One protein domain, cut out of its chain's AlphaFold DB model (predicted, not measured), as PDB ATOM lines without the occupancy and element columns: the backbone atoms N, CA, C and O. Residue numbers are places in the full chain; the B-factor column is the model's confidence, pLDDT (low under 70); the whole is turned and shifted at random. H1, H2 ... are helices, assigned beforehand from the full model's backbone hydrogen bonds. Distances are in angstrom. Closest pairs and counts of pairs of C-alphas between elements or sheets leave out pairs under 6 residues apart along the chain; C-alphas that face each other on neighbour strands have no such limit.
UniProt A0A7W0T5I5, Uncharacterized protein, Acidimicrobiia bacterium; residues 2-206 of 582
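This is residues 2 to 206 of the 582 residues of an uncharacterized protein of Acidimicrobiia bacterium (UniProt A0A7W0T5I5). The long helices H7 and H8 lie side by side as the core of a helix bundle, with H6 and H9 packed on one side of this pair and the H2-H3 hairpin on the other, joined there mainly through H2 and H7. H1 packs on one end of that hairpin, short H5 packs on H6 and H7, and small H4 lies by the start of H2, while the turn of residues 177 to 182 sticks out. The printed part has 205 residues with nine named helices, H1 to H9 in order, and no named strand; it is all helix. It is compact, with a radius of gyration of the C-alphas of 18.5 A and spans of 61 by 45 by 33 A.

Start at H8, residues 149 to 175, which touches H7, residues 114 to 138, closest at the C-alphas of Ala 123 and Gly 159, 4.1 A; this hairpin has a shallow tilt of 24 degrees, opposite ways. H6, residues 95 to 111, touches H8 at C-alphas 108 and 167, 4.0 A, a steep tilt of 45 degrees. H9, residues 183 to 206, touches H6 at C-alphas 98 and 197, 4.2 A. H2, residues 12 to 30, touches residues 118 to 129 alone of H7, closest at C-alphas 27 and 122, 5.1 A. These five, H2, H6, H7, H8 and H9, form a bundle, a group of helices packed together. H3, residues 35 to 55, forms a hairpin with H2, a shallow tilt of 4 degrees, with C-alphas 25 and 38 closest at 4.2 A. H1, residues 2 to 9, touches residues 48 to 55 alone of H3, at C-alphas 4 and 52, 4.2 A. H5, residues 81 to 86, touches residues 95 to 99 alone of H6, at C-alphas 86 and 98, 5.1 A. H4, residues 65 to 69, is close to H2 but not clearly touching, with C-alphas 12 and 68 4.9 A apart. Every O i to N i+4 pair is within hydrogen-bond range in H2, H3, H4 and H5, against 3 of 4 in H1, 19 of 21 in H7, 21 of 23 in H8, 17 of 20 in H9 and 6 of 13 in H6, where 12 of 14 O i to N i+3 pairs are.

Find C-alpha 149 at (34.676, -33.346, -4.340); H8 runs 36.9 A from there, with a kink of 26 degrees near residue 169. H7 spans 36.3 A, H3 29.8 A. H9 spans 34.1 A to C-alpha 206 at (32.420, -54.080, -14.104).

Thr 62 and Gly 179 have the C-alphas farthest apart, 61.4 A. The printed part has no cut, and the link from H4 to H5, 11 residues, is long. Look for pLDDT under 70 at residues 71 to 77, 90 to 91, 143 to 144 and 176 to 178.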
ATOM      1  N   LEU A   2      24.946 -32.844 -23.138       89.00
ATOM      2  CA  LEU A   2      25.567 -33.365 -21.905       89.00
ATOM      3  C   LEU A   2      25.392 -32.427 -20.704       89.00
ATOM      4  O   LEU A   2      24.934 -32.878 -19.671       89.00
ATOM      5  N   ALA A   3      25.644 -31.124 -20.869       90.81
ATOM      6  CA  ALA A   3      25.396 -30.138 -19.812       90.81
ATOM      7  C   ALA A   3      23.928 -30.088 -19.351       90.81
ATOM      8  O   ALA A   3      23.669 -29.903 -18.173       90.81
ATOM      9  N   GLY A   4      22.972 -30.273 -20.269       91.38
ATOM     10  CA  GLY A   4      21.549 -30.308 -19.930       91.38
ATOM     11  C   GLY A   4      21.189 -31.565 -19.142       91.38
ATOM     12  O   GLY A   4      20.548 -31.458 -18.109       91.38
ATOM     13  N   VAL A   5      21.653 -32.736 -19.598       91.25
ATOM     14  CA  VAL A   5      21.400 -34.025 -18.928       91.25
ATOM     15  C   VAL A   5      22.082 -34.060 -17.566       91.25
ATOM     16  O   VAL A   5      21.431 -34.339 -16.574       91.25
ATOM     17  N   ALA A   6      23.372 -33.730 -17.500       90.69
ATOM     18  CA  ALA A   6      24.112 -33.716 -16.245       90.69
ATOM     19  C   ALA A   6      23.561 -32.662 -15.274       90.69
ATOM     20  O   ALA A   6      23.410 -32.957 -14.097       90.69
ATOM     21  N   GLY A   7      23.182 -31.480 -15.772       89.44
ATOM     22  CA  GLY A   7      22.547 -30.431 -14.971       89.44
ATOM     23  C   GLY A   7      21.189 -30.825 -14.383       89.44
ATOM     24  O   GLY A   7      20.822 -30.286 -13.347       89.44
ATOM     25  N   ALA A   8      20.476 -31.778 -14.993       87.38
ATOM     26  CA  ALA A   8      19.220 -32.296 -14.449       87.38
ATOM     27  C   ALA A   8      19.428 -33.124 -13.171       87.38
ATOM     28  O   ALA A   8      18.535 -33.168 -12.330       87.38
ATOM     29  N   PHE A   9      20.597 -33.759 -13.020       84.25
ATOM     30  CA  PHE A   9      20.957 -34.556 -11.840       84.25
ATOM     31  C   PHE A   9      21.836 -33.787 -10.850       84.25
ATOM     32  O   PHE A   9      21.684 -33.936  -9.646       84.25
ATOM     33  N   ALA A  10      22.764 -32.978 -11.359       87.12
ATOM     34  CA  ALA A  10      23.720 -32.204 -10.582       87.12
ATOM     35  C   ALA A  10      23.846 -30.796 -11.195       87.12
ATOM     36  O   ALA A  10      24.672 -30.580 -12.093       87.12
ATOM     37  N   PRO A  11      23.044 -29.818 -10.731       89.00
ATOM     38  CA  PRO A  11      22.988 -28.468 -11.298       89.00
ATOM     39  C   PRO A  11      24.356 -27.789 -11.443       89.00
ATOM     40  O   PRO A  11      24.647 -27.139 -12.452       89.00
ATOM     41  N   VAL A  12      25.243 -28.001 -10.467       90.25
ATOM     42  CA  VAL A  12      26.591 -27.419 -10.435       90.25
ATOM     43  C   VAL A  12      27.487 -27.868 -11.588       90.25
ATOM     44  O   VAL A  12      28.392 -27.130 -11.981       90.25
ATOM     45  N   VAL A  13      27.204 -29.015 -12.219       91.56
ATOM     46  CA  VAL A  13      27.960 -29.493 -13.388       91.56
ATOM     47  C   VAL A  13      27.876 -28.496 -14.545       91.56
ATOM     48  O   VAL A  13      28.827 -28.358 -15.315       91.56
ATOM     49  N   VAL A  14      26.779 -27.742 -14.664       93.00
ATOM     50  CA  VAL A  14      26.654 -26.710 -15.701       93.00
ATOM     51  C   VAL A  14      27.700 -25.608 -15.504       93.00
ATOM     52  O   VAL A  14      28.366 -25.218 -16.467       93.00
ATOM     53  N   LEU A  15      27.901 -25.153 -14.263       92.50
ATOM     54  CA  LEU A  15      28.931 -24.168 -13.914       92.50
ATOM     55  C   LEU A  15      30.337 -24.762 -14.028       92.50
ATOM     56  O   LEU A  15      31.241 -24.110 -14.555       92.50
ATOM     57  N   LEU A  16      30.507 -26.020 -13.619       93.19
ATOM     58  CA  LEU A  16      31.767 -26.744 -13.747       93.19
ATOM     59  C   LEU A  16      32.224 -26.820 -15.209       93.19
ATOM     60  O   LEU A  16      33.384 -26.556 -15.510       93.19
ATOM     61  N   LEU A  17      31.319 -27.109 -16.148       94.12
ATOM     62  CA  LEU A  17      31.641 -27.150 -17.579       94.12
ATOM     63  C   LEU A  17      32.030 -25.773 -18.137       94.12
ATOM     64  O   LEU A  17      32.894 -25.684 -19.017       94.12
ATOM     65  N   VAL A  18      31.441 -24.692 -17.616       95.62
ATOM     66  CA  VAL A  18      31.884 -23.328 -17.934       95.62
ATOM     67  C   VAL A  18      33.313 -23.113 -17.430       95.62
ATOM     68  O   VAL A  18      34.161 -22.674 -18.213       95.62
ATOM     69  N   ALA A  19      33.602 -23.493 -16.180       95.88
ATOM     70  CA  ALA A  19      34.933 -23.400 -15.579       95.88
ATOM     71  C   ALA A  19      35.979 -24.234 -16.341       95.88
ATOM     72  O   ALA A  19      37.071 -23.742 -16.622       95.88
ATOM     73  N   VAL A  20      35.633 -25.449 -16.782       96.62
ATOM     74  CA  VAL A  20      36.481 -26.283 -17.655       96.62
ATOM     75  C   VAL A  20      36.835 -25.530 -18.937       96.62
ATOM     76  O   VAL A  20      37.998 -25.491 -19.332       96.62
ATOM     77  N   GLY A  21      35.862 -24.868 -19.570       96.56
ATOM     78  CA  GLY A  21      36.111 -24.032 -20.746       96.56
ATOM     79  C   GLY A  21      37.038 -22.845 -20.473       96.56
ATOM     80  O   GLY A  21      37.891 -22.536 -21.307       96.56
ATOM     81  N   VAL A  22      36.920 -22.220 -19.296       97.50
ATOM     82  CA  VAL A  22      37.821 -21.146 -18.845       97.50
ATOM     83  C   VAL A  22      39.250 -21.655 -18.696       97.50
ATOM     84  O   VAL A  22      40.170 -21.060 -19.264       97.50
ATOM     85  N   VAL A  23      39.443 -22.787 -18.016       97.88
ATOM     86  CA  VAL A  23      40.767 -23.403 -17.840       97.88
ATOM     87  C   VAL A  23      41.364 -23.809 -19.188       97.88
ATOM     88  O   VAL A  23      42.526 -23.513 -19.455       97.88
ATOM     89  N   LEU A  24      40.576 -24.405 -20.089       97.12
ATOM     90  CA  LEU A  24      41.033 -24.769 -21.436       97.12
ATOM     91  C   LEU A  24      41.437 -23.551 -22.277       97.12
ATOM     92  O   LEU A  24      42.418 -23.610 -23.030       97.12
ATOM     93  N   ALA A  25      40.710 -22.442 -22.161       96.81
ATOM     94  CA  ALA A  25      41.048 -21.203 -22.843       96.81
ATOM     95  C   ALA A  25      42.338 -20.585 -22.288       96.81
ATOM     96  O   ALA A  25      43.232 -20.254 -23.070       96.81
ATOM     97  N   ALA A  26      42.477 -20.508 -20.961       96.94
ATOM     98  CA  ALA A  26      43.692 -20.035 -20.301       96.94
ATOM     99  C   ALA A  26      44.905 -20.907 -20.666       96.94
ATOM    100  O   ALA A  26      45.939 -20.389 -21.085       96.94
ATOM    101  N   ALA A  27      44.748 -22.232 -20.628       96.25
ATOM    102  CA  ALA A  27      45.776 -23.184 -21.034       96.25
ATOM    103  C   ALA A  27      46.167 -23.034 -22.512       96.25
ATOM    104  O   ALA A  27      47.327 -23.207 -22.874       96.25
ATOM    105  N   THR A  28      45.216 -22.672 -23.381       95.38
ATOM    106  CA  THR A  28      45.499 -22.398 -24.799       95.38
ATOM    107  C   THR A  28      46.379 -21.165 -24.971       95.38
ATOM    108  O   THR A  28      47.279 -21.188 -25.806       95.38
ATOM    109  N   VAL A  29      46.145 -20.109 -24.189       95.44
ATOM    110  CA  VAL A  29      46.998 -18.912 -24.194       95.44
ATOM    111  C   VAL A  29      48.374 -19.230 -23.607       95.44
ATOM    112  O   VAL A  29      49.383 -18.854 -24.197       95.44
ATOM    113  N   LEU A  30      48.424 -19.986 -22.504       94.38
ATOM    114  CA  LEU A  30      49.669 -20.427 -21.865       94.38
ATOM    115  C   LEU A  30      50.543 -21.261 -22.813       94.38
ATOM    116  O   LEU A  30      51.755 -21.088 -22.858       94.38
ATOM    117  N   ALA A  31      49.922 -22.115 -23.625       92.62
ATOM    118  CA  ALA A  31      50.588 -22.901 -24.660       92.62
ATOM    119  C   ALA A  31      50.984 -22.085 -25.912       92.62
ATOM    120  O   ALA A  31      51.257 -22.679 -26.956       92.62
ATOM    121  N   ALA A  32      50.962 -20.747 -25.840       91.25
ATOM    122  CA  ALA A  32      51.203 -19.822 -26.951       91.25
ATOM    123  C   ALA A  32      50.297 -20.063 -28.177       91.25
ATOM    124  O   ALA A  32      50.666 -19.795 -29.322       91.25
ATOM    125  N   GLY A  33      49.089 -20.586 -27.945       89.62
ATOM    126  CA  GLY A  33      48.079 -20.793 -28.973       89.62
ATOM    127  C   GLY A  33      47.374 -19.499 -29.387       89.62
ATOM    128  O   GLY A  33      47.541 -18.429 -28.802       89.62
ATOM    129  N   SER A  34      46.522 -19.596 -30.409       93.38
ATOM    130  CA  SER A  34      45.746 -18.447 -30.879       93.38
ATOM    131  C   SER A  34      44.744 -17.965 -29.822       93.38
ATOM    132  O   SER A  34      43.866 -18.721 -29.398       93.38
ATOM    133  N   VAL A  35      44.789 -16.668 -29.496       93.50
ATOM    134  CA  VAL A  35      43.784 -15.993 -28.646       93.50
ATOM    135  C   VAL A  35      42.376 -16.145 -29.224       93.50
ATOM    136  O   VAL A  35      41.406 -16.267 -28.484       93.50
ATOM    137  N   ARG A  36      42.247 -16.226 -30.554       95.25
ATOM    138  CA  ARG A  36      40.959 -16.480 -31.207       95.25
ATOM    139  C   ARG A  36      40.407 -17.859 -30.853       95.25
ATOM    140  O   ARG A  36      39.209 -17.990 -30.626       95.25
ATOM    141  N   THR A  37      41.259 -18.881 -30.796       93.44
ATOM    142  CA  THR A  37      40.858 -20.232 -30.376       93.44
ATOM    143  C   THR A  37      40.450 -20.248 -28.908       93.44
ATOM    144  O   THR A  37      39.415 -20.822 -28.586       93.44
ATOM    145  N   ALA A  38      41.208 -19.572 -28.038       94.50
ATOM    146  CA  ALA A  38      40.838 -19.412 -26.633       94.50
ATOM    147  C   ALA A  38      39.478 -18.701 -26.482       94.50
ATOM    148  O   ALA A  38      38.609 -19.176 -25.757       94.50
ATOM    149  N   GLY A  39      39.247 -17.629 -27.247       95.75
ATOM    150  CA  GLY A  39      37.965 -16.920 -27.285       95.75
ATOM    151  C   GLY A  39      36.800 -17.802 -27.742       95.75
ATOM    152  O   GLY A  39      35.731 -17.755 -27.141       95.75
ATOM    153  N   TRP A  40      37.002 -18.661 -28.747       95.75
ATOM    154  CA  TRP A  40      35.984 -19.633 -29.165       95.75
ATOM    155  C   TRP A  40      35.695 -20.699 -28.104       95.75
ATOM    156  O   TRP A  40      34.542 -21.100 -27.967       95.75
ATOM    157  N   MET A  41      36.704 -21.145 -27.350       93.81
ATOM    158  CA  MET A  41      36.510 -22.082 -26.237       93.81
ATOM    159  C   MET A  41      35.681 -21.454 -25.114       93.81
ATOM    160  O   MET A  41      34.725 -22.077 -24.660       93.81
ATOM    161  N   LEU A  42      35.984 -20.204 -24.741       95.94
ATOM    162  CA  LEU A  42      35.202 -19.443 -23.758       95.94
ATOM    163  C   LEU A  42      33.767 -19.208 -24.225       95.94
ATOM    164  O   LEU A  42      32.819 -19.481 -23.498       95.94
ATOM    165  N   ALA A  43      33.588 -18.721 -25.454       96.06
ATOM    166  CA  ALA A  43      32.256 -18.478 -25.995       96.06
ATOM    167  C   ALA A  43      31.443 -19.780 -26.066       96.06
ATOM    168  O   ALA A  43      30.272 -19.801 -25.697       96.06
ATOM    169  N   GLY A  44      32.070 -20.881 -26.494       94.88
ATOM    170  CA  GLY A  44      31.439 -22.195 -26.547       94.88
ATOM    171  C   GLY A  44      31.027 -22.720 -25.171       94.88
ATOM    172  O   GLY A  44      29.925 -23.258 -25.040       94.88
ATOM    173  N   SER A  45      31.860 -22.540 -24.141       95.25
ATOM    174  CA  SER A  45      31.524 -22.971 -22.782       95.25
ATOM    175  C   SER A  45      30.416 -22.118 -22.168       95.25
ATOM    176  O   SER A  45      29.477 -22.677 -21.612       95.25
ATOM    177  N   LEU A  46      30.437 -20.796 -22.370       96.31
ATOM    178  CA  LEU A  46      29.366 -19.892 -21.933       96.31
ATOM    179  C   LEU A  46      28.023 -20.230 -22.592       96.31
ATOM    180  O   LEU A  46      27.015 -20.357 -21.901       96.31
ATOM    181  N   VAL A  47      28.006 -20.444 -23.912       94.25
ATOM    182  CA  VAL A  47      26.794 -20.879 -24.630       94.25
ATOM    183  C   VAL A  47      26.310 -22.235 -24.113       94.25
ATOM    184  O   VAL A  47      25.109 -22.433 -23.949       94.25
ATOM    185  N   THR A  48      27.230 -23.158 -23.821       92.62
ATOM    186  CA  THR A  48      26.896 -24.462 -23.230       92.62
ATOM    187  C   THR A  48      26.271 -24.308 -21.846       92.62
ATOM    188  O   THR A  48      25.288 -24.990 -21.566       92.62
ATOM    189  N   GLY A  49      26.786 -23.397 -21.016       94.38
ATOM    190  CA  GLY A  49      26.223 -23.068 -19.708       94.38
ATOM    191  C   GLY A  49      24.805 -22.510 -19.816       94.38
ATOM    192  O   GLY A  49      23.877 -23.060 -19.230       94.38
ATOM    193  N   VAL A  50      24.611 -21.480 -20.647       94.56
ATOM    194  CA  VAL A  50      23.294 -20.854 -20.872       94.56
ATOM    195  C   VAL A  50      22.280 -21.865 -21.408       94.56
ATOM    196  O   VAL A  50      21.157 -21.932 -20.913       94.56
ATOM    197  N   LEU A  51      22.663 -22.682 -22.393       92.19
ATOM    198  CA  LEU A  51      21.772 -23.699 -22.950       92.19
ATOM    199  C   LEU A  51      21.505 -24.836 -21.953       92.19
ATOM    200  O   LEU A  51      20.400 -25.364 -21.927       92.19
ATOM    201  N   GLY A  52      22.492 -25.206 -21.132       93.94
ATOM    202  CA  GLY A  52      22.340 -26.184 -20.054       93.94
ATOM    203  C   GLY A  52      21.317 -25.740 -19.008       93.94
ATOM    204  O   GLY A  52      20.446 -26.529 -18.657       93.94
ATOM    205  N   ILE A  53      21.367 -24.470 -18.591       93.31
ATOM    206  CA  ILE A  53      20.360 -23.851 -17.713       93.31
ATOM    207  C   ILE A  53      18.994 -23.845 -18.410       93.31
ATOM    208  O   ILE A  53      18.024 -24.357 -17.869       93.31
ATOM    209  N   ALA A  54      18.917 -23.344 -19.648       93.62
ATOM    210  CA  ALA A  54      17.651 -23.225 -20.375       93.62
ATOM    211  C   ALA A  54      16.936 -24.572 -20.593       93.62
ATOM    212  O   ALA A  54      15.709 -24.631 -20.545       93.62
ATOM    213  N   LEU A  55      17.686 -25.656 -20.815       93.88
ATOM    214  CA  LEU A  55      17.145 -27.013 -20.958       93.88
ATOM    215  C   LEU A  55      16.566 -27.582 -19.657       93.88
ATOM    216  O   LEU A  55      15.782 -28.525 -19.717       93.88
ATOM    217  N   ASN A  56      16.944 -27.018 -18.511       91.12
ATOM    218  CA  ASN A  56      16.463 -27.416 -17.193       91.12
ATOM    219  C   ASN A  56      15.382 -26.473 -16.650       91.12
ATOM    220  O   ASN A  56      14.976 -26.612 -15.502       91.12
ATOM    221  N   LEU A  57      14.873 -25.525 -17.444       90.50
ATOM    222  CA  LEU A  57      13.684 -24.778 -17.042       90.50
ATOM    223  C   LEU A  57      12.482 -25.750 -16.913       90.50
ATOM    224  O   LEU A  57      12.370 -26.681 -17.712       90.50
ATOM    225  N   PRO A  58      11.584 -25.554 -15.926       85.12
ATOM    226  CA  PRO A  58      11.526 -24.409 -15.025       85.12
ATOM    227  C   PRO A  58      12.375 -24.625 -13.771       85.12
ATOM    228  O   PRO A  58      12.626 -23.667 -13.050       85.12
ATOM    229  N   TRP A  59      12.868 -25.846 -13.549       80.56
ATOM    230  CA  TRP A  59      13.673 -26.228 -12.391       80.56
ATOM    231  C   TRP A  59      14.846 -25.286 -12.170       80.56
ATOM    232  O   TRP A  59      15.082 -24.813 -11.068       80.56
ATOM    233  N   SER A  60      15.561 -24.935 -13.235       88.19
ATOM    234  CA  SER A  60      16.729 -24.075 -13.105       88.19
ATOM    235  C   SER A  60      16.423 -22.682 -12.544       88.19
ATOM    236  O   SER A  60      17.351 -21.973 -12.170       88.19
ATOM    237  N   ALA A  61      15.150 -22.267 -12.506       87.06
ATOM    238  CA  ALA A  61      14.719 -21.029 -11.863       87.06
ATOM    239  C   ALA A  61      14.642 -21.138 -10.329       87.06
ATOM    240  O   ALA A  61      14.717 -20.112  -9.662       87.06
ATOM    241  N   THR A  62      14.517 -22.349  -9.776       81.44
ATOM    242  CA  THR A  62      14.549 -22.609  -8.327       81.44
ATOM    243  C   THR A  62      15.950 -22.944  -7.821       81.44
ATOM    244  O   THR A  62      16.140 -23.131  -6.621       81.44
ATOM    245  N   TRP A  63      16.949 -23.009  -8.710       85.12
ATOM    246  CA  TRP A  63      18.325 -23.253  -8.303       85.12
ATOM    247  C   TRP A  63      18.865 -22.092  -7.465       85.12
ATOM    248  O   TRP A  63      18.913 -20.936  -7.881       85.12
ATOM    249  N   THR A  64      19.346 -22.454  -6.293       82.38
ATOM    250  CA  THR A  64      20.065 -21.638  -5.323       82.38
ATOM    251  C   THR A  64      21.468 -22.215  -5.174       82.38
ATOM    252  O   THR A  64      21.733 -23.339  -5.600       82.38
ATOM    253  N   TRP A  65      22.390 -21.469  -4.566       82.31
ATOM    254  CA  TRP A  65      23.727 -22.012  -4.300       82.31
ATOM    255  C   TRP A  65      23.663 -23.314  -3.478       82.31
ATOM    256  O   TRP A  65      24.390 -24.261  -3.762       82.31
ATOM    257  N   ASP A  66      22.700 -23.390  -2.561       74.25
ATOM    258  CA  ASP A  66      22.435 -24.539  -1.689       74.25
ATOM    259  C   ASP A  66      21.996 -25.774  -2.476       74.25
ATOM    260  O   ASP A  66      22.531 -26.863  -2.303       74.25
ATOM    261  N   THR A  67      21.070 -25.605  -3.420       73.81
ATOM    262  CA  THR A  67      20.625 -26.720  -4.272       73.81
ATOM    263  C   THR A  67      21.666 -27.110  -5.324       73.81
ATOM    264  O   THR A  67      21.623 -28.225  -5.840       73.81
ATOM    265  N   MET A  68      22.620 -26.228  -5.647       80.75
ATOM    266  CA  MET A  68      23.738 -26.551  -6.537       80.75
ATOM    267  C   MET A  68      24.849 -27.329  -5.823       80.75
ATOM    268  O   MET A  68      25.412 -28.244  -6.417       80.75
ATOM    269  N   THR A  69      25.182 -26.961  -4.586       76.06
ATOM    270  CA  THR A  69      26.345 -27.503  -3.857       76.06
ATOM    271  C   THR A  69      26.023 -28.662  -2.912       76.06
ATOM    272  O   THR A  69      26.962 -29.266  -2.411       76.06
ATOM    273  N   LEU A  70      24.740 -29.045  -2.795       70.12
ATOM    274  CA  LEU A  70      24.196 -29.985  -1.800       70.12
ATOM    275  C   LEU A  70      24.274 -29.426  -0.366       70.12
ATOM    276  O   LEU A  70      24.834 -28.354  -0.129       70.12
ATOM    277  N   ALA A  71      23.624 -30.112   0.580       64.06
ATOM    278  CA  ALA A  71      23.658 -29.728   1.989       64.06
ATOM    279  C   ALA A  71      25.055 -29.921   2.599       64.06
ATOM    280  O   ALA A  71      25.835 -30.772   2.184       64.06
ATOM    281  N   GLU A  72      25.351 -29.083   3.584       67.50
ATOM    282  CA  GLU A  72      26.673 -28.932   4.191       67.50
ATOM    283  C   GLU A  72      26.896 -29.993   5.275       67.50
ATOM    284  O   GLU A  72      26.144 -30.043   6.250       67.50
ATOM    285  N   THR A  73      27.912 -30.840   5.087       59.03
ATOM    286  CA  THR A  73      28.325 -31.878   6.047       59.03
ATOM    287  C   THR A  73      28.903 -31.260   7.317       59.03
ATOM    288  O   THR A  73      29.361 -30.112   7.309       59.03
ATOM    289  N   ALA A  74      28.918 -32.013   8.418       53.00
ATOM    290  CA  ALA A  74      29.557 -31.545   9.642       53.00
ATOM    291  C   ALA A  74      31.078 -31.560   9.448       53.00
ATOM    292  O   ALA A  74      31.709 -32.618   9.468       53.00
ATOM    293  N   GLY A  75      31.652 -30.382   9.210       58.47
ATOM    294  CA  GLY A  75      33.096 -30.187   9.109       58.47
ATOM    295  C   GLY A  75      33.738 -30.624   7.782       58.47
ATOM    296  O   GLY A  75      33.050 -31.075   6.858       58.47
ATOM    297  N   PRO A  76      35.069 -30.429   7.668       61.72
ATOM    298  CA  PRO A  76      35.870 -30.928   6.554       61.72
ATOM    299  C   PRO A  76      35.729 -32.443   6.401       61.72
ATOM    300  O   PRO A  76      35.456 -33.157   7.363       61.72
ATOM    301  N   GLN A  77      35.918 -32.932   5.175       69.31
ATOM    302  CA  GLN A  77      35.919 -34.374   4.922       69.31
ATOM    303  C   GLN A  77      37.270 -34.999   5.287       69.31
ATOM    304  O   GLN A  77      37.293 -36.195   5.542       69.31
ATOM    305  N   ASP A  78      38.343 -34.192   5.306       73.88
ATOM    306  CA  ASP A  78      39.704 -34.521   5.766       73.88
ATOM    307  C   ASP A  78      40.238 -35.893   5.314       73.88
ATOM    308  O   ASP A  78      41.124 -36.462   5.942       73.88
ATOM    309  N   ARG A  79      39.810 -36.380   4.138       78.38
ATOM    310  CA  ARG A  79      40.217 -37.695   3.605       78.38
ATOM    311  C   ARG A  79      41.721 -37.785   3.360       78.38
ATOM    312  O   ARG A  79      42.318 -38.854   3.324       78.38
ATOM    313  N   GLY A  80      42.358 -36.637   3.144       83.19
ATOM    314  CA  GLY A  80      43.789 -36.550   2.933       83.19
ATOM    315  C   GLY A  80      44.176 -36.604   1.457       83.19
ATOM    316  O   GLY A  80      43.419 -36.955   0.553       83.19
ATOM    317  N   LEU A  81      45.417 -36.192   1.181       87.69
ATOM    318  CA  LEU A  81      45.877 -35.958  -0.191       87.69
ATOM    319  C   LEU A  81      45.846 -37.225  -1.053       87.69
ATOM    320  O   LEU A  81      45.602 -37.120  -2.255       87.69
ATOM    321  N   LEU A  82      46.150 -38.383  -0.459       87.88
ATOM    322  CA  LEU A  82      46.248 -39.643  -1.186       87.88
ATOM    323  C   LEU A  82      44.890 -40.030  -1.777       87.88
ATOM    324  O   LEU A  82      44.832 -40.278  -2.977       87.88
ATOM    325  N   ASP A  83      43.819 -39.954  -0.995       88.31
ATOM    326  CA  ASP A  83      42.458 -40.298  -1.422       88.31
ATOM    327  C   ASP A  83      41.937 -39.364  -2.517       88.31
ATOM    328  O   ASP A  83      41.339 -39.792  -3.509       88.31
ATOM    329  N   VAL A  84      42.273 -38.076  -2.420       89.75
ATOM    330  CA  VAL A  84      41.921 -37.092  -3.452       89.75
ATOM    331  C   VAL A  84      42.617 -37.387  -4.787       89.75
ATOM    332  O   VAL A  84      41.992 -37.260  -5.842       89.75
ATOM    333  N   ILE A  85      43.902 -37.767  -4.786       91.62
ATOM    334  CA  ILE A  85      44.634 -38.056  -6.035       91.62
ATOM    335  C   ILE A  85      44.347 -39.456  -6.589       91.62
ATOM    336  O   ILE A  85      44.502 -39.679  -7.790       91.62
ATOM    337  N   THR A  86      43.949 -40.407  -5.746       90.56
ATOM    338  CA  THR A  86      43.583 -41.769  -6.161       90.56
ATOM    339  C   THR A  86      42.137 -41.879  -6.616       90.56
ATOM    340  O   THR A  86      41.772 -42.907  -7.180       90.56
ATOM    341  N   PHE A  87      41.329 -40.830  -6.422       89.44
ATOM    342  CA  PHE A  87      39.870 -40.890  -6.544       89.44
ATOM    343  C   PHE A  87      39.238 -41.891  -5.557       89.44
ATOM    344  O   PHE A  87      38.115 -42.338  -5.784       89.44
ATOM    345  N   GLY A  88      39.946 -42.234  -4.475       83.69
ATOM    346  CA  GLY A  88      39.498 -43.139  -3.420       83.69
ATOM    347  C   GLY A  88      38.499 -42.455  -2.494       83.69
ATOM    348  O   GLY A  88      38.810 -42.157  -1.353       83.69
ATOM    349  N   LEU A  89      37.313 -42.130  -3.013       75.88
ATOM    350  CA  LEU A  89      36.233 -41.531  -2.217       75.88
ATOM    351  C   LEU A  89      35.447 -42.576  -1.411       75.88
ATOM    352  O   LEU A  89      34.700 -42.208  -0.508       75.88
ATOM    353  N   ALA A  90      35.611 -43.848  -1.766       69.00
ATOM    354  CA  ALA A  90      35.108 -45.011  -1.053       69.00
ATOM    355  C   ALA A  90      36.293 -45.825  -0.510       69.00
ATOM    356  O   ALA A  90      37.421 -45.664  -0.982       69.00
ATOM    357  N   ASP A  91      36.020 -46.711   0.450       68.56
ATOM    358  CA  ASP A  91      37.002 -47.631   1.032       68.56
ATOM    359  C   ASP A  91      37.406 -48.716   0.007       68.56
ATOM    360  O   ASP A  91      36.949 -49.860   0.044       68.56
ATOM    361  N   ASP A  92      38.212 -48.320  -0.985       71.75
ATOM    362  CA  ASP A  92      38.738 -49.188  -2.038       71.75
ATOM    363  C   ASP A  92      40.270 -49.211  -2.037       71.75
ATOM    364  O   ASP A  92      40.965 -48.305  -2.507       71.75
ATOM    365  N   SER A  93      40.811 -50.345  -1.595       76.94
ATOM    366  CA  SER A  93      42.246 -50.642  -1.623       76.94
ATOM    367  C   SER A  93      42.889 -50.561  -3.019       76.94
ATOM    368  O   SER A  93      44.104 -50.362  -3.126       76.94
ATOM    369  N   LEU A  94      42.119 -50.714  -4.106       84.75
ATOM    370  CA  LEU A  94      42.644 -50.649  -5.472       84.75
ATOM    371  C   LEU A  94      42.836 -49.215  -5.968       84.75
ATOM    372  O   LEU A  94      43.648 -49.015  -6.882       84.75
ATOM    373  N   ALA A  95      42.187 -48.219  -5.357       86.25
ATOM    374  CA  ALA A  95      42.255 -46.816  -5.768       86.25
ATOM    375  C   ALA A  95      43.703 -46.303  -5.890       86.25
ATOM    376  O   ALA A  95      44.026 -45.536  -6.799       86.25
ATOM    377  N   VAL A  96      44.625 -46.810  -5.061       90.00
ATOM    378  CA  VAL A  96      46.065 -46.481  -5.100       90.00
ATOM    379  C   VAL A  96      46.679 -46.646  -6.499       90.00
ATOM    380  O   VAL A  96      47.559 -45.876  -6.894       90.00
ATOM    381  N   LEU A  97      46.195 -47.601  -7.301       93.19
ATOM    382  CA  LEU A  97      46.687 -47.818  -8.665       93.19
ATOM    383  C   LEU A  97      46.402 -46.632  -9.598       93.19
ATOM    384  O   LEU A  97      47.164 -46.420 -10.545       93.19
ATOM    385  N   ALA A  98      45.374 -45.821  -9.328       92.56
ATOM    386  CA  ALA A  98      45.030 -44.647 -10.131       92.56
ATOM    387  C   ALA A  98      46.146 -43.585 -10.146       92.56
ATOM    388  O   ALA A  98      46.275 -42.852 -11.129       92.56
ATOM    389  N   VAL A  99      47.041 -43.566  -9.144       94.75
ATOM    390  CA  VAL A  99      48.246 -42.707  -9.145       94.75
ATOM    391  C   VAL A  99      49.111 -42.949 -10.388       94.75
ATOM    392  O   VAL A  99      49.750 -42.025 -10.902       94.75
ATOM    393  N   ALA A 100      49.090 -44.162 -10.951       96.19
ATOM    394  CA  ALA A 100      49.802 -44.471 -12.185       96.19
ATOM    395  C   ALA A 100      49.354 -43.588 -13.369       96.19
ATOM    396  O   ALA A 100      50.172 -43.305 -14.244       96.19
ATOM    397  N   LEU A 101      48.114 -43.073 -13.384       96.12
ATOM    398  CA  LEU A 101      47.588 -42.200 -14.448       96.12
ATOM    399  C   LEU A 101      48.270 -40.826 -14.516       96.12
ATOM    400  O   LEU A 101      48.223 -40.166 -15.557       96.12
ATOM    401  N   TYR A 102      48.967 -40.398 -13.465       97.00
ATOM    402  CA  TYR A 102      49.722 -39.143 -13.491       97.00
ATOM    403  C   TYR A 102      51.026 -39.269 -14.289       97.00
ATOM    404  O   TYR A 102      51.466 -38.298 -14.910       97.00
ATOM    405  N   LEU A 103      51.624 -40.466 -14.353       97.56
ATOM    406  CA  LEU A 103      52.831 -40.706 -15.148       97.56
ATOM    407  C   LEU A 103      52.637 -40.401 -16.644       97.56
ATOM    408  O   LEU A 103      53.456 -39.658 -17.191       97.56
ATOM    409  N   PRO A 104      51.602 -40.914 -17.341       97.25
ATOM    410  CA  PRO A 104      51.392 -40.580 -18.738       97.25
ATOM    411  C   PRO A 104      51.059 -39.095 -18.942       97.25
ATOM    412  O   PRO A 104      51.488 -38.530 -19.942       97.25
ATOM    413  N   LEU A 105      50.404 -38.412 -17.996       97.56
ATOM    414  CA  LEU A 105      50.222 -36.958 -18.077       97.56
ATOM    415  C   LEU A 105      51.570 -36.212 -18.084       97.56
ATOM    416  O   LEU A 105      51.811 -35.368 -18.951       97.56
ATOM    417  N   VAL A 106      52.472 -36.551 -17.158       97.44
ATOM    418  CA  VAL A 106      53.823 -35.969 -17.107       97.44
ATOM    419  C   VAL A 106      54.619 -36.339 -18.362       97.44
ATOM    420  O   VAL A 106      55.263 -35.480 -18.968       97.44
ATOM    421  N   ALA A 107      54.529 -37.592 -18.812       95.69
ATOM    422  CA  ALA A 107      55.173 -38.042 -20.039       95.69
ATOM    423  C   ALA A 107      54.667 -37.269 -21.266       95.69
ATOM    424  O   ALA A 107      55.472 -36.917 -22.124       95.69
ATOM    425  N   ALA A 108      53.375 -36.937 -21.348       95.81
ATOM    426  CA  ALA A 108      52.822 -36.148 -22.445       95.81
ATOM    427  C   ALA A 108      53.471 -34.761 -22.543       95.81
ATOM    428  O   ALA A 108      53.837 -34.344 -23.639       95.81
ATOM    429  N   LEU A 109      53.667 -34.068 -21.416       96.12
ATOM    430  CA  LEU A 109      54.309 -32.745 -21.389       96.12
ATOM    431  C   LEU A 109      55.756 -32.780 -21.891       96.12
ATOM    432  O   LEU A 109      56.242 -31.811 -22.468       96.12
ATOM    433  N   VAL A 110      56.436 -33.900 -21.664       94.69
ATOM    434  CA  VAL A 110      57.852 -34.077 -21.986       94.69
ATOM    435  C   VAL A 110      58.059 -34.634 -23.399       94.69
ATOM    436  O   VAL A 110      59.026 -34.288 -24.080       94.69
ATOM    437  N   LEU A 111      57.175 -35.525 -23.849       92.00
ATOM    438  CA  LEU A 111      57.300 -36.217 -25.128       92.00
ATOM    439  C   LEU A 111      56.659 -35.449 -26.284       92.00
ATOM    440  O   LEU A 111      57.190 -35.525 -27.394       92.00
ATOM    441  N   ALA A 112      55.546 -34.749 -26.044       90.88
ATOM    442  CA  ALA A 112      54.751 -34.130 -27.097       90.88
ATOM    443  C   ALA A 112      55.435 -32.907 -27.711       90.88
ATOM    444  O   ALA A 112      56.039 -32.085 -27.024       90.88
ATOM    445  N   SER A 113      55.274 -32.750 -29.026       87.56
ATOM    446  CA  SER A 113      55.745 -31.575 -29.762       87.56
ATOM    447  C   SER A 113      54.611 -30.844 -30.495       87.56
ATOM    448  O   SER A 113      53.533 -31.395 -30.740       87.56
ATOM    449  N   ALA A 114      54.845 -29.576 -30.849       87.94
ATOM    450  CA  ALA A 114      53.930 -28.753 -31.645       87.94
ATOM    451  C   ALA A 114      52.489 -28.719 -31.081       87.94
ATOM    452  O   ALA A 114      52.281 -28.481 -29.894       87.94
ATOM    453  N   TRP A 115      51.475 -28.955 -31.920       87.06
ATOM    454  CA  TRP A 115      50.065 -28.899 -31.522       87.06
ATOM    455  C   TRP A 115      49.676 -29.964 -30.477       87.06
ATOM    456  O   TRP A 115      48.679 -29.788 -29.775       87.06
ATOM    457  N   ARG A 116      50.453 -31.050 -30.341       90.50
ATOM    458  CA  ARG A 116      50.248 -32.075 -29.302       90.50
ATOM    459  C   ARG A 116      50.650 -31.557 -27.923       90.50
ATOM    460  O   ARG A 116      49.953 -31.836 -26.951       90.50
ATOM    461  N   LEU A 117      51.696 -30.726 -27.848       90.94
ATOM    462  CA  LEU A 117      52.102 -30.063 -26.603       90.94
ATOM    463  C   LEU A 117      50.989 -29.147 -26.075       90.94
ATOM    464  O   LEU A 117      50.737 -29.113 -24.876       90.94
ATOM    465  N   THR A 118      50.246 -28.469 -26.956       93.69
ATOM    466  CA  THR A 118      49.077 -27.671 -26.554       93.69
ATOM    467  C   THR A 118      48.014 -28.517 -25.848       93.69
ATOM    468  O   THR A 118      47.425 -28.069 -24.866       93.69
ATOM    469  N   TRP A 119      47.759 -29.741 -26.318       94.19
ATOM    470  CA  TRP A 119      46.829 -30.662 -25.656       94.19
ATOM    471  C   TRP A 119      47.374 -31.200 -24.334       94.19
ATOM    472  O   TRP A 119      46.614 -31.267 -23.373       94.19
ATOM    473  N   ALA A 120      48.674 -31.493 -24.254       96.44
ATOM    474  CA  ALA A 120      49.318 -31.888 -23.004       96.44
ATOM    475  C   ALA A 120      49.251 -30.770 -21.942       96.44
ATOM    476  O   ALA A 120      48.916 -31.035 -20.792       96.44
ATOM    477  N   ILE A 121      49.474 -29.507 -22.327       97.06
ATOM    478  CA  ILE A 121      49.347 -28.348 -21.422       97.06
ATOM    479  C   ILE A 121      47.897 -28.166 -20.956       97.06
ATOM    480  O   ILE A 121      47.657 -27.919 -19.778       97.06
ATOM    481  N   ARG A 122      46.912 -28.315 -21.853       97.25
ATOM    482  CA  ARG A 122      45.482 -28.275 -21.492       97.25
ATOM    483  C   ARG A 122      45.109 -29.366 -20.494       97.25
ATOM    484  O   ARG A 122      44.435 -29.065 -19.515       97.25
ATOM    485  N   ALA A 123      45.559 -30.594 -20.740       97.62
ATOM    486  CA  ALA A 123      45.377 -31.720 -19.834       97.62
ATOM    487  C   ALA A 123      45.965 -31.421 -18.449       97.62
ATOM    488  O   ALA A 123      45.260 -31.518 -17.450       97.62
ATOM    489  N   ALA A 124      47.217 -30.954 -18.401       97.94
ATOM    490  CA  ALA A 124      47.897 -30.632 -17.152       97.94
ATOM    491  C   ALA A 124      47.207 -29.499 -16.381       97.94
ATOM    492  O   ALA A 124      47.030 -29.603 -15.172       97.94
ATOM    493  N   MET A 125      46.764 -28.444 -17.070       98.00
ATOM    494  CA  MET A 125      46.035 -27.341 -16.439       98.00
ATOM    495  C   MET A 125      44.689 -27.784 -15.860       98.00
ATOM    496  O   MET A 125      44.334 -27.323 -14.780       98.00
ATOM    497  N   LEU A 126      43.954 -28.681 -16.529       97.94
ATOM    498  CA  LEU A 126      42.729 -29.255 -15.962       97.94
ATOM    499  C   LEU A 126      43.032 -30.036 -14.679       97.94
ATOM    500  O   LEU A 126      42.427 -29.765 -13.647       97.94
ATOM    501  N   THR A 127      44.006 -30.946 -14.721       97.81
ATOM    502  CA  THR A 127      44.387 -31.766 -13.564       97.81
ATOM    503  C   THR A 127      44.872 -30.911 -12.391       97.81
ATOM    504  O   THR A 127      44.440 -31.134 -11.267       97.81
ATOM    505  N   VAL A 128      45.723 -29.909 -12.627       97.25
ATOM    506  CA  VAL A 128      46.294 -29.075 -11.554       97.25
ATOM    507  C   VAL A 128      45.265 -28.116 -10.960       97.25
ATOM    508  O   VAL A 128      45.181 -28.006  -9.742       97.25
ATOM    509  N   VAL A 129      44.475 -27.422 -11.788       97.00
ATOM    510  CA  VAL A 129      43.509 -26.429 -11.286       97.00
ATOM    511  C   VAL A 129      42.378 -27.110 -10.520       97.00
ATOM    512  O   VAL A 129      42.067 -26.694  -9.407       97.00
ATOM    513  N   PHE A 130      41.782 -28.165 -11.082       96.25
ATOM    514  CA  PHE A 130      40.678 -28.863 -10.425       96.25
ATOM    515  C   PHE A 130      41.154 -29.806  -9.316       96.25
ATOM    516  O   PHE A 130      40.471 -29.915  -8.308       96.25
ATOM    517  N   GLY A 131      42.339 -30.412  -9.432       95.00
ATOM    518  CA  GLY A 131      42.929 -31.204  -8.347       95.00
ATOM    519  C   GLY A 131      43.322 -30.331  -7.156       95.00
ATOM    520  O   GLY A 131      43.041 -30.680  -6.016       95.00
ATOM    521  N   GLY A 132      43.887 -29.147  -7.411       93.62
ATOM    522  CA  GLY A 132      44.123 -28.150  -6.367       93.62
ATOM    523  C   GLY A 132      42.822 -27.698  -5.707       93.62
ATOM    524  O   GLY A 132      42.757 -27.638  -4.484       93.62
ATOM    525  N   LEU A 133      41.771 -27.445  -6.496       91.81
ATOM    526  CA  LEU A 133      40.448 -27.135  -5.952       91.81
ATOM    527  C   LEU A 133      39.911 -28.285  -5.088       91.81
ATOM    528  O   LEU A 133      39.476 -28.016  -3.981       91.81
ATOM    529  N   ALA A 134      40.002 -29.540  -5.540       91.00
ATOM    530  CA  ALA A 134      39.565 -30.712  -4.780       91.00
ATOM    531  C   ALA A 134      40.286 -30.833  -3.425       91.00
ATOM    532  O   ALA A 134      39.633 -31.047  -2.413       91.00
ATOM    533  N   VAL A 135      41.602 -30.596  -3.375       90.50
ATOM    534  CA  VAL A 135      42.365 -30.567  -2.110       90.50
ATOM    535  C   VAL A 135      41.922 -29.415  -1.200       90.50
ATOM    536  O   VAL A 135      41.891 -29.561   0.018       90.50
ATOM    537  N   LEU A 136      41.596 -28.251  -1.768       88.31
ATOM    538  CA  LEU A 136      41.100 -27.118  -0.984       88.31
ATOM    539  C   LEU A 136      39.693 -27.377  -0.420       88.31
ATOM    540  O   LEU A 136      39.414 -26.909   0.686       88.31
ATOM    541  N   VAL A 137      38.851 -28.098  -1.175       85.56
ATOM    542  CA  VAL A 137      37.514 -28.564  -0.765       85.56
ATOM    543  C   VAL A 137      37.626 -29.578   0.368       85.56
ATOM    544  O   VAL A 137      36.998 -29.380   1.399       85.56
ATOM    545  N   ASP A 138      38.466 -30.603   0.205       85.12
ATOM    546  CA  ASP A 138      38.689 -31.665   1.195       85.12
ATOM    547  C   ASP A 138      39.061 -31.104   2.575       85.12
ATOM    548  O   ASP A 138      38.441 -31.441   3.581       85.12
ATOM    549  N   ARG A 139      39.995 -30.143   2.590       83.25
ATOM    550  CA  ARG A 139      40.511 -29.495   3.806       83.25
ATOM    551  C   ARG A 139      39.604 -28.406   4.395       83.25
ATOM    552  O   ARG A 139      40.019 -27.716   5.323       83.25
ATOM    553  N   GLY A 140      38.461 -28.103   3.776       78.62
ATOM    554  CA  GLY A 140      37.564 -27.023   4.223       78.62
ATOM    555  C   GLY A 140      38.201 -25.619   4.269       78.62
ATOM    556  O   GLY A 140      37.735 -24.736   4.982       78.62
ATOM    557  N   THR A 141      39.297 -25.388   3.535       76.75
ATOM    558  CA  THR A 141      40.095 -24.143   3.644       76.75
ATOM    559  C   THR A 141      39.470 -22.937   2.948       76.75
ATOM    560  O   THR A 141      39.784 -21.789   3.278       76.75
ATOM    561  N   ILE A 142      38.612 -23.174   1.954       70.62
ATOM    562  CA  ILE A 142      37.864 -22.117   1.277       70.62
ATOM    563  C   ILE A 142      36.575 -21.909   2.066       70.62
ATOM    564  O   ILE A 142      35.743 -22.805   2.134       70.62
ATOM    565  N   GLY A 143      36.396 -20.717   2.636       63.00
ATOM    566  CA  GLY A 143      35.132 -20.361   3.277       63.00
ATOM    567  C   GLY A 143      33.982 -20.348   2.264       63.00
ATOM    568  O   GLY A 143      34.076 -19.682   1.230       63.00
ATOM    569  N   GLY A 144      32.895 -21.048   2.587       65.19
ATOM    570  CA  GLY A 144      31.682 -21.139   1.774       65.19
ATOM    571  C   GLY A 144      31.428 -22.542   1.219       65.19
ATOM    572  O   GLY A 144      32.323 -23.377   1.149       65.19
ATOM    573  N   ARG A 145      30.182 -22.789   0.806       71.06
ATOM    574  CA  ARG A 145      29.728 -24.097   0.313       71.06
ATOM    575  C   ARG A 145      30.383 -24.419  -1.021       71.06
ATOM    576  O   ARG A 145      30.272 -23.630  -1.964       71.06
ATOM    577  N   LEU A 146      31.068 -25.553  -1.093       74.44
ATOM    578  CA  LEU A 146      31.753 -26.018  -2.292       74.44
ATOM    579  C   LEU A 146      31.011 -27.217  -2.889       74.44
ATOM    580  O   LEU A 146      30.339 -27.939  -2.160       74.44
ATOM    581  N   PRO A 147      31.116 -27.440  -4.210       80.31
ATOM    582  CA  PRO A 147      30.573 -28.641  -4.824       80.31
ATOM    583  C   PRO A 147      31.233 -29.892  -4.238       80.31
ATOM    584  O   PRO A 147      32.423 -29.855  -3.919       80.31
ATOM    585  N   ASP A 148      30.487 -30.997  -4.214       80.69
ATOM    586  CA  ASP A 148      31.010 -32.326  -3.891       80.69
ATOM    587  C   ASP A 148      32.343 -32.585  -4.617       80.69
ATOM    588  O   ASP A 148      32.485 -32.363  -5.830       80.69
ATOM    589  N   ILE A 149      33.331 -33.053  -3.857       85.75
ATOM    590  CA  ILE A 149      34.676 -33.346  -4.340       85.75
ATOM    591  C   ILE A 149      34.678 -34.319  -5.525       85.75
ATOM    592  O   ILE A 149      35.452 -34.118  -6.463       85.75
ATOM    593  N   GLY A 150      33.760 -35.292  -5.570       86.00
ATOM    594  CA  GLY A 150      33.625 -36.220  -6.692       86.00
ATOM    595  C   GLY A 150      33.258 -35.508  -7.995       86.00
ATOM    596  O   GLY A 150      33.787 -35.825  -9.065       86.00
ATOM    597  N   ILE A 151      32.432 -34.460  -7.912       88.56
ATOM    598  CA  ILE A 151      32.079 -33.619  -9.061       88.56
ATOM    599  C   ILE A 151      33.289 -32.782  -9.501       88.56
ATOM    600  O   ILE A 151      33.554 -32.660 -10.701       88.56
ATOM    601  N   VAL A 152      34.053 -32.231  -8.553       91.69
ATOM    602  CA  VAL A 152      35.263 -31.431  -8.831       91.69
ATOM    603  C   VAL A 152      36.389 -32.277  -9.441       91.69
ATOM    604  O   VAL A 152      37.155 -31.777 -10.270       91.69
ATOM    605  N   LEU A 153      36.467 -33.563  -9.095       93.19
ATOM    606  CA  LEU A 153      37.451 -34.508  -9.624       93.19
ATOM    607  C   LEU A 153      37.158 -34.963 -11.065       93.19
ATOM    608  O   LEU A 153      38.080 -35.362 -11.780       93.19
ATOM    609  N   ALA A 154      35.928 -34.837 -11.571       93.38
ATOM    610  CA  ALA A 154      35.604 -35.244 -12.943       93.38
ATOM    611  C   ALA A 154      36.469 -34.539 -14.028       93.38
ATOM    612  O   ALA A 154      36.998 -35.213 -14.920       93.38
ATOM    613  N   PRO A 155      36.713 -33.212 -13.969       96.00
ATOM    614  CA  PRO A 155      37.705 -32.541 -14.811       96.00
ATOM    615  C   PRO A 155      39.146 -33.045 -14.656       96.00
ATOM    616  O   PRO A 155      39.902 -33.004 -15.630       96.00
ATOM    617  N   VAL A 156      39.538 -33.516 -13.468       97.12
ATOM    618  CA  VAL A 156      40.866 -34.100 -13.221       97.12
ATOM    619  C   VAL A 156      41.002 -35.400 -14.004       97.12
ATOM    620  O   VAL A 156      41.961 -35.545 -14.764       97.12
ATOM    621  N   ALA A 157      40.002 -36.283 -13.915       95.06
ATOM    622  CA  ALA A 157      39.939 -37.519 -14.694       95.06
ATOM    623  C   ALA A 157      39.960 -37.243 -16.209       95.06
ATOM    624  O   ALA A 157      40.701 -37.888 -16.954       95.06
ATOM    625  N   LEU A 158      39.227 -36.222 -16.675       96.06
ATOM    626  CA  LEU A 158      39.277 -35.774 -18.071       96.06
ATOM    627  C   LEU A 158      40.687 -35.307 -18.475       96.06
ATOM    628  O   LEU A 158      41.165 -35.653 -19.556       96.06
ATOM    629  N   GLY A 159      41.357 -34.532 -17.620       97.19
ATOM    630  CA  GLY A 159      42.738 -34.098 -17.825       97.19
ATOM    631  C   GLY A 159      43.699 -35.282 -17.946       97.19
ATOM    632  O   GLY A 159      44.444 -35.364 -18.923       97.19
ATOM    633  N   LEU A 160      43.620 -36.247 -17.028       97.31
ATOM    634  CA  LEU A 160      44.439 -37.464 -17.051       97.31
ATOM    635  C   LEU A 160      44.189 -38.299 -18.314       97.31
ATOM    636  O   LEU A 160      45.145 -38.729 -18.960       97.31
ATOM    637  N   ALA A 161      42.930 -38.452 -18.737       96.19
ATOM    638  CA  ALA A 161      42.572 -39.172 -19.959       96.19
ATOM    639  C   ALA A 161      43.138 -38.500 -21.225       96.19
ATOM    640  O   ALA A 161      43.712 -39.168 -22.091       96.19
ATOM    641  N   ILE A 162      43.033 -37.168 -21.328       96.75
ATOM    642  CA  ILE A 162      43.634 -36.407 -22.435       96.75
ATOM    643  C   ILE A 162      45.164 -36.515 -22.385       96.75
ATOM    644  O   ILE A 162      45.795 -36.668 -23.431       96.75
ATOM    645  N   GLY A 163      45.762 -36.470 -21.191       96.50
ATOM    646  CA  GLY A 163      47.197 -36.656 -20.976       96.50
ATOM    647  C   GLY A 163      47.681 -38.021 -21.462       96.50
ATOM    648  O   GLY A 163      48.624 -38.093 -22.247       96.50
ATOM    649  N   ALA A 164      46.984 -39.095 -21.091       95.69
ATOM    650  CA  ALA A 164      47.283 -40.448 -21.553       95.69
ATOM    651  C   ALA A 164      47.189 -40.586 -23.075       95.69
ATOM    652  O   ALA A 164      48.124 -41.079 -23.714       95.69
ATOM    653  N   ALA A 165      46.122 -40.061 -23.681       95.12
ATOM    654  CA  ALA A 165      45.985 -40.037 -25.133       95.12
ATOM    655  C   ALA A 165      47.119 -39.240 -25.809       95.12
ATOM    656  O   ALA A 165      47.679 -39.682 -26.814       95.12
ATOM    657  N   ALA A 166      47.496 -38.088 -25.246       94.50
ATOM    658  CA  ALA A 166      48.573 -37.252 -25.767       94.50
ATOM    659  C   ALA A 166      49.949 -37.928 -25.650       94.50
ATOM    660  O   ALA A 166      50.732 -37.846 -26.596       94.50
ATOM    661  N   ALA A 167      50.238 -38.629 -24.550       93.88
ATOM    662  CA  ALA A 167      51.482 -39.376 -24.371       93.88
ATOM    663  C   ALA A 167      51.621 -40.513 -25.385       93.88
ATOM    664  O   ALA A 167      52.669 -40.649 -26.017       93.88
ATOM    665  N   LEU A 168      50.557 -41.296 -25.582       92.25
ATOM    666  CA  LEU A 168      50.546 -42.396 -26.548       92.25
ATOM    667  C   LEU A 168      50.677 -41.881 -27.990       92.25
ATOM    668  O   LEU A 168      51.486 -42.403 -28.760       92.25
ATOM    669  N   ALA A 169      49.966 -40.803 -28.337       92.00
ATOM    670  CA  ALA A 169      50.075 -40.168 -29.650       92.00
ATOM    671  C   ALA A 169      51.467 -39.550 -29.894       92.00
ATOM    672  O   ALA A 169      52.016 -39.655 -30.992       92.00
ATOM    673  N   ALA A 170      52.058 -38.918 -28.875       89.62
ATOM    674  CA  ALA A 170      53.413 -38.380 -28.946       89.62
ATOM    675  C   ALA A 170      54.454 -39.495 -29.085       89.62
ATOM    676  O   ALA A 170      55.382 -39.379 -29.879       89.62
ATOM    677  N   PHE A 171      54.297 -40.611 -28.373       88.56
ATOM    678  CA  PHE A 171      55.193 -41.753 -28.518       88.56
ATOM    679  C   PHE A 171      55.195 -42.290 -29.957       88.56
ATOM    680  O   PHE A 171      56.261 -42.527 -30.530       88.56
ATOM    681  N   GLU A 172      54.019 -42.422 -30.570       87.56
ATOM    682  CA  GLU A 172      53.901 -42.918 -31.940       87.56
ATOM    683  C   GLU A 172      54.510 -41.975 -32.981       87.56
ATOM    684  O   GLU A 172      55.230 -42.436 -33.864       87.56
ATOM    685  N   VAL A 173      54.244 -40.671 -32.882       85.00
ATOM    686  CA  VAL A 173      54.589 -39.720 -33.951       85.00
ATOM    687  C   VAL A 173      55.895 -38.969 -33.683       85.00
ATOM    688  O   VAL A 173      56.644 -38.698 -34.618       85.00
ATOM    689  N   ASP A 174      56.188 -38.634 -32.425       79.19
ATOM    690  CA  ASP A 174      57.341 -37.806 -32.041       79.19
ATOM    691  C   ASP A 174      58.571 -38.632 -31.612       79.19
ATOM    692  O   ASP A 174      59.682 -38.099 -31.608       79.19
ATOM    693  N   VAL A 175      58.408 -39.916 -31.245       80.06
ATOM    694  CA  VAL A 175      59.498 -40.746 -30.683       80.06
ATOM    695  C   VAL A 175      59.909 -41.914 -31.586       80.06
ATOM    696  O   VAL A 175      61.113 -42.136 -31.742       80.06
ATOM    697  N   ARG A 176      58.966 -42.638 -32.217       67.69
ATOM    698  CA  ARG A 176      59.243 -43.874 -32.999       67.69
ATOM    699  C   ARG A 176      60.168 -43.714 -34.221       67.69
ATOM    700  O   ARG A 176      60.575 -44.723 -34.786       67.69
ATOM    701  N   GLY A 177      60.546 -42.494 -34.608       66.25
ATOM    702  CA  GLY A 177      61.522 -42.217 -35.677       66.25
ATOM    703  C   GLY A 177      62.875 -41.668 -35.202       66.25
ATOM    704  O   GLY A 177      63.753 -41.408 -36.020       66.25
ATOM    705  N   THR A 178      63.048 -41.460 -33.895       67.25
ATOM    706  CA  THR A 178      64.283 -40.927 -33.299       67.25
ATOM    707  C   THR A 178      65.136 -42.065 -32.727       67.25
ATOM    708  O   THR A 178      64.603 -43.108 -32.350       67.25
ATOM    709  N   GLY A 179      66.465 -41.904 -32.697       74.88
ATOM    710  CA  GLY A 179      67.382 -42.926 -32.171       74.88
ATOM    711  C   GLY A 179      67.061 -43.353 -30.729       74.88
ATOM    712  O   GLY A 179      66.373 -42.641 -29.997       74.88
ATOM    713  N   PHE A 180      67.567 -44.520 -30.315       76.50
ATOM    714  CA  PHE A 180      67.341 -45.066 -28.971       76.50
ATOM    715  C   PHE A 180      67.841 -44.088 -27.891       76.50
ATOM    716  O   PHE A 180      69.033 -43.804 -27.795       76.50
ATOM    717  N   GLY A 181      66.920 -43.563 -27.083       83.44
ATOM    718  CA  GLY A 181      67.183 -42.611 -26.003       83.44
ATOM    719  C   GLY A 181      66.106 -42.703 -24.922       83.44
ATOM    720  O   GLY A 181      65.106 -43.395 -25.103       83.44
ATOM    721  N   TRP A 182      66.277 -41.985 -23.806       86.56
ATOM    722  CA  TRP A 182      65.415 -42.064 -22.607       86.56
ATOM    723  C   TRP A 182      63.910 -41.821 -22.855       86.56
ATOM    724  O   TRP A 182      63.073 -42.210 -22.044       86.56
ATOM    725  N   ARG A 183      63.543 -41.235 -24.000       88.31
ATOM    726  CA  ARG A 183      62.152 -41.004 -24.421       88.31
ATOM    727  C   ARG A 183      61.398 -42.299 -24.748       88.31
ATOM    728  O   ARG A 183      60.191 -42.367 -24.539       88.31
ATOM    729  N   GLN A 184      62.094 -43.330 -25.234       89.06
ATOM    730  CA  GLN A 184      61.490 -44.626 -25.558       89.06
ATOM    731  C   GLN A 184      61.030 -45.414 -24.319       89.06
ATOM    732  O   GLN A 184      59.858 -45.795 -24.288       89.06
ATOM    733  N   PRO A 185      61.868 -45.633 -23.280       92.12
ATOM    734  CA  PRO A 185      61.412 -46.307 -22.068       92.12
ATOM    735  C   PRO A 185      60.330 -45.506 -21.339       92.12
ATOM    736  O   PRO A 185      59.382 -46.108 -20.847       92.12
ATOM    737  N   LEU A 186      60.398 -44.167 -21.338       93.44
ATOM    738  CA  LEU A 186      59.346 -43.331 -20.751       93.44
ATOM    739  C   LEU A 186      57.987 -43.534 -21.438       93.44
ATOM    740  O   LEU A 186      56.974 -43.647 -20.757       93.44
ATOM    741  N   GLY A 187      57.952 -43.618 -22.773       90.75
ATOM    742  CA  GLY A 187      56.714 -43.887 -23.511       90.75
ATOM    743  C   GLY A 187      56.130 -45.277 -23.232       90.75
ATOM    744  O   GLY A 187      54.918 -45.416 -23.088       90.75
ATOM    745  N   ILE A 188      56.985 -46.296 -23.086       92.88
ATOM    746  CA  ILE A 188      56.556 -47.651 -22.698       92.88
ATOM    747  C   ILE A 188      55.992 -47.645 -21.273       92.88
ATOM    748  O   ILE A 188      54.902 -48.167 -21.049       92.88
ATOM    749  N   LEU A 189      56.696 -47.014 -20.326       95.88
ATOM    750  CA  LEU A 189      56.239 -46.874 -18.943       95.88
ATOM    751  C   LEU A 189      54.907 -46.125 -18.858       95.88
ATOM    752  O   LEU A 189      54.024 -46.562 -18.133       95.88
ATOM    753  N   ALA A 190      54.726 -45.053 -19.633       95.38
ATOM    754  CA  ALA A 190      53.459 -44.327 -19.721       95.38
ATOM    755  C   ALA A 190      52.311 -45.222 -20.223       95.38
ATOM    756  O   ALA A 190      51.201 -45.155 -19.695       95.38
ATOM    757  N   GLY A 191      52.575 -46.094 -21.201       95.19
ATOM    758  CA  GLY A 191      51.604 -47.081 -21.676       95.19
ATOM    759  C   GLY A 191      51.229 -48.106 -20.604       95.19
ATOM    760  O   GLY A 191      50.044 -48.323 -20.361       95.19
ATOM    761  N   VAL A 192      52.219 -48.684 -19.914       97.25
ATOM    762  CA  VAL A 192      51.983 -49.621 -18.799       97.25
ATOM    763  C   VAL A 192      51.206 -48.942 -17.673       97.25
ATOM    764  O   VAL A 192      50.211 -49.483 -17.204       97.25
ATOM    765  N   ALA A 193      51.610 -47.735 -17.281       97.31
ATOM    766  CA  ALA A 193      50.960 -46.971 -16.224       97.31
ATOM    767  C   ALA A 193      49.513 -46.594 -16.571       97.31
ATOM    768  O   ALA A 193      48.658 -46.607 -15.694       97.31
ATOM    769  N   THR A 194      49.213 -46.343 -17.852       96.19
ATOM    770  CA  THR A 194      47.829 -46.150 -18.317       96.19
ATOM    771  C   THR A 194      46.993 -47.411 -18.095       96.19
ATOM    772  O   THR A 194      45.879 -47.319 -17.595       96.19
ATOM    773  N   VAL A 195      47.524 -48.593 -18.432       96.00
ATOM    774  CA  VAL A 195      46.815 -49.869 -18.228       96.00
ATOM    775  C   VAL A 195      46.596 -50.143 -16.740       96.00
ATOM    776  O   VAL A 195      45.482 -50.467 -16.350       96.00
ATOM    777  N   VAL A 196      47.634 -49.978 -15.913       96.62
ATOM    778  CA  VAL A 196      47.558 -50.190 -14.457       96.62
ATOM    779  C   VAL A 196      46.574 -49.217 -13.808       96.62
ATOM    780  O   VAL A 196      45.719 -49.635 -13.038       96.62
ATOM    781  N   GLY A 197      46.649 -47.935 -14.160       93.88
ATOM    782  CA  GLY A 197      45.803 -46.903 -13.573       93.88
ATOM    783  C   GLY A 197      44.332 -46.961 -13.993       93.88
ATOM    784  O   GLY A 197      43.496 -46.365 -13.328       93.88
ATOM    785  N   LEU A 198      43.997 -47.687 -15.064       93.19
ATOM    786  CA  LEU A 198      42.609 -47.934 -15.468       93.19
ATOM    787  C   LEU A 198      41.943 -49.065 -14.674       93.19
ATOM    788  O   LEU A 198      40.717 -49.158 -14.700       93.19
ATOM    789  N   VAL A 199      42.718 -49.922 -13.995       92.88
ATOM    790  CA  VAL A 199      42.188 -51.104 -13.297       92.88
ATOM    791  C   VAL A 199      41.078 -50.747 -12.302       92.88
ATOM    792  O   VAL A 199      40.015 -51.351 -12.434       92.88
ATOM    793  N   PRO A 200      41.240 -49.765 -11.388       89.06
ATOM    794  CA  PRO A 200      40.207 -49.466 -10.390       89.06
ATOM    795  C   PRO A 200      38.889 -49.051 -11.047       89.06
ATOM    796  O   PRO A 200      37.854 -49.653 -10.799       89.06
ATOM    797  N   GLY A 201      38.938 -48.125 -12.012       86.06
ATOM    798  CA  GLY A 201      37.739 -47.668 -12.719       86.06
ATOM    799  C   GLY A 201      37.043 -48.760 -13.543       86.06
ATOM    800  O   GLY A 201      35.821 -48.746 -13.671       86.06
ATOM    801  N   VAL A 202      37.794 -49.720 -14.100       88.81
ATOM    802  CA  VAL A 202      37.205 -50.872 -14.805       88.81
ATOM    803  C   VAL A 202      36.538 -51.831 -13.825       88.81
ATOM    804  O   VAL A 202      35.455 -52.318 -14.133       88.81
ATOM    805  N   VAL A 203      37.156 -52.092 -12.669       88.31
ATOM    806  CA  VAL A 203      36.593 -52.954 -11.618       88.31
ATOM    807  C   VAL A 203      35.330 -52.325 -11.031       88.31
ATOM    808  O   VAL A 203      34.288 -52.975 -11.036       88.31
ATOM    809  N   ALA A 204      35.380 -51.043 -10.658       83.31
ATOM    810  CA  ALA A 204      34.241 -50.291 -10.131       83.31
ATOM    811  C   ALA A 204      33.029 -50.307 -11.085       83.31
ATOM    812  O   ALA A 204      31.874 -50.408 -10.667       83.31
ATOM    813  N   ALA A 205      33.282 -50.247 -12.397       85.50
ATOM    814  CA  ALA A 205      32.242 -50.273 -13.423       85.50
ATOM    815  C   ALA A 205      31.813 -51.689 -13.860       85.50
ATOM    816  O   ALA A 205      30.792 -51.818 -14.540       85.50
ATOM    817  N   ALA A 206      32.569 -52.742 -13.519       87.12
ATOM    818  CA  ALA A 206      32.420 -54.080 -14.104       87.12
ATOM    819  C   ALA A 206      31.044 -54.697 -13.834       87.12
ATOM    820  O   ALA A 206      30.409 -55.218 -14.753       87.12
TER     821      ALA A 206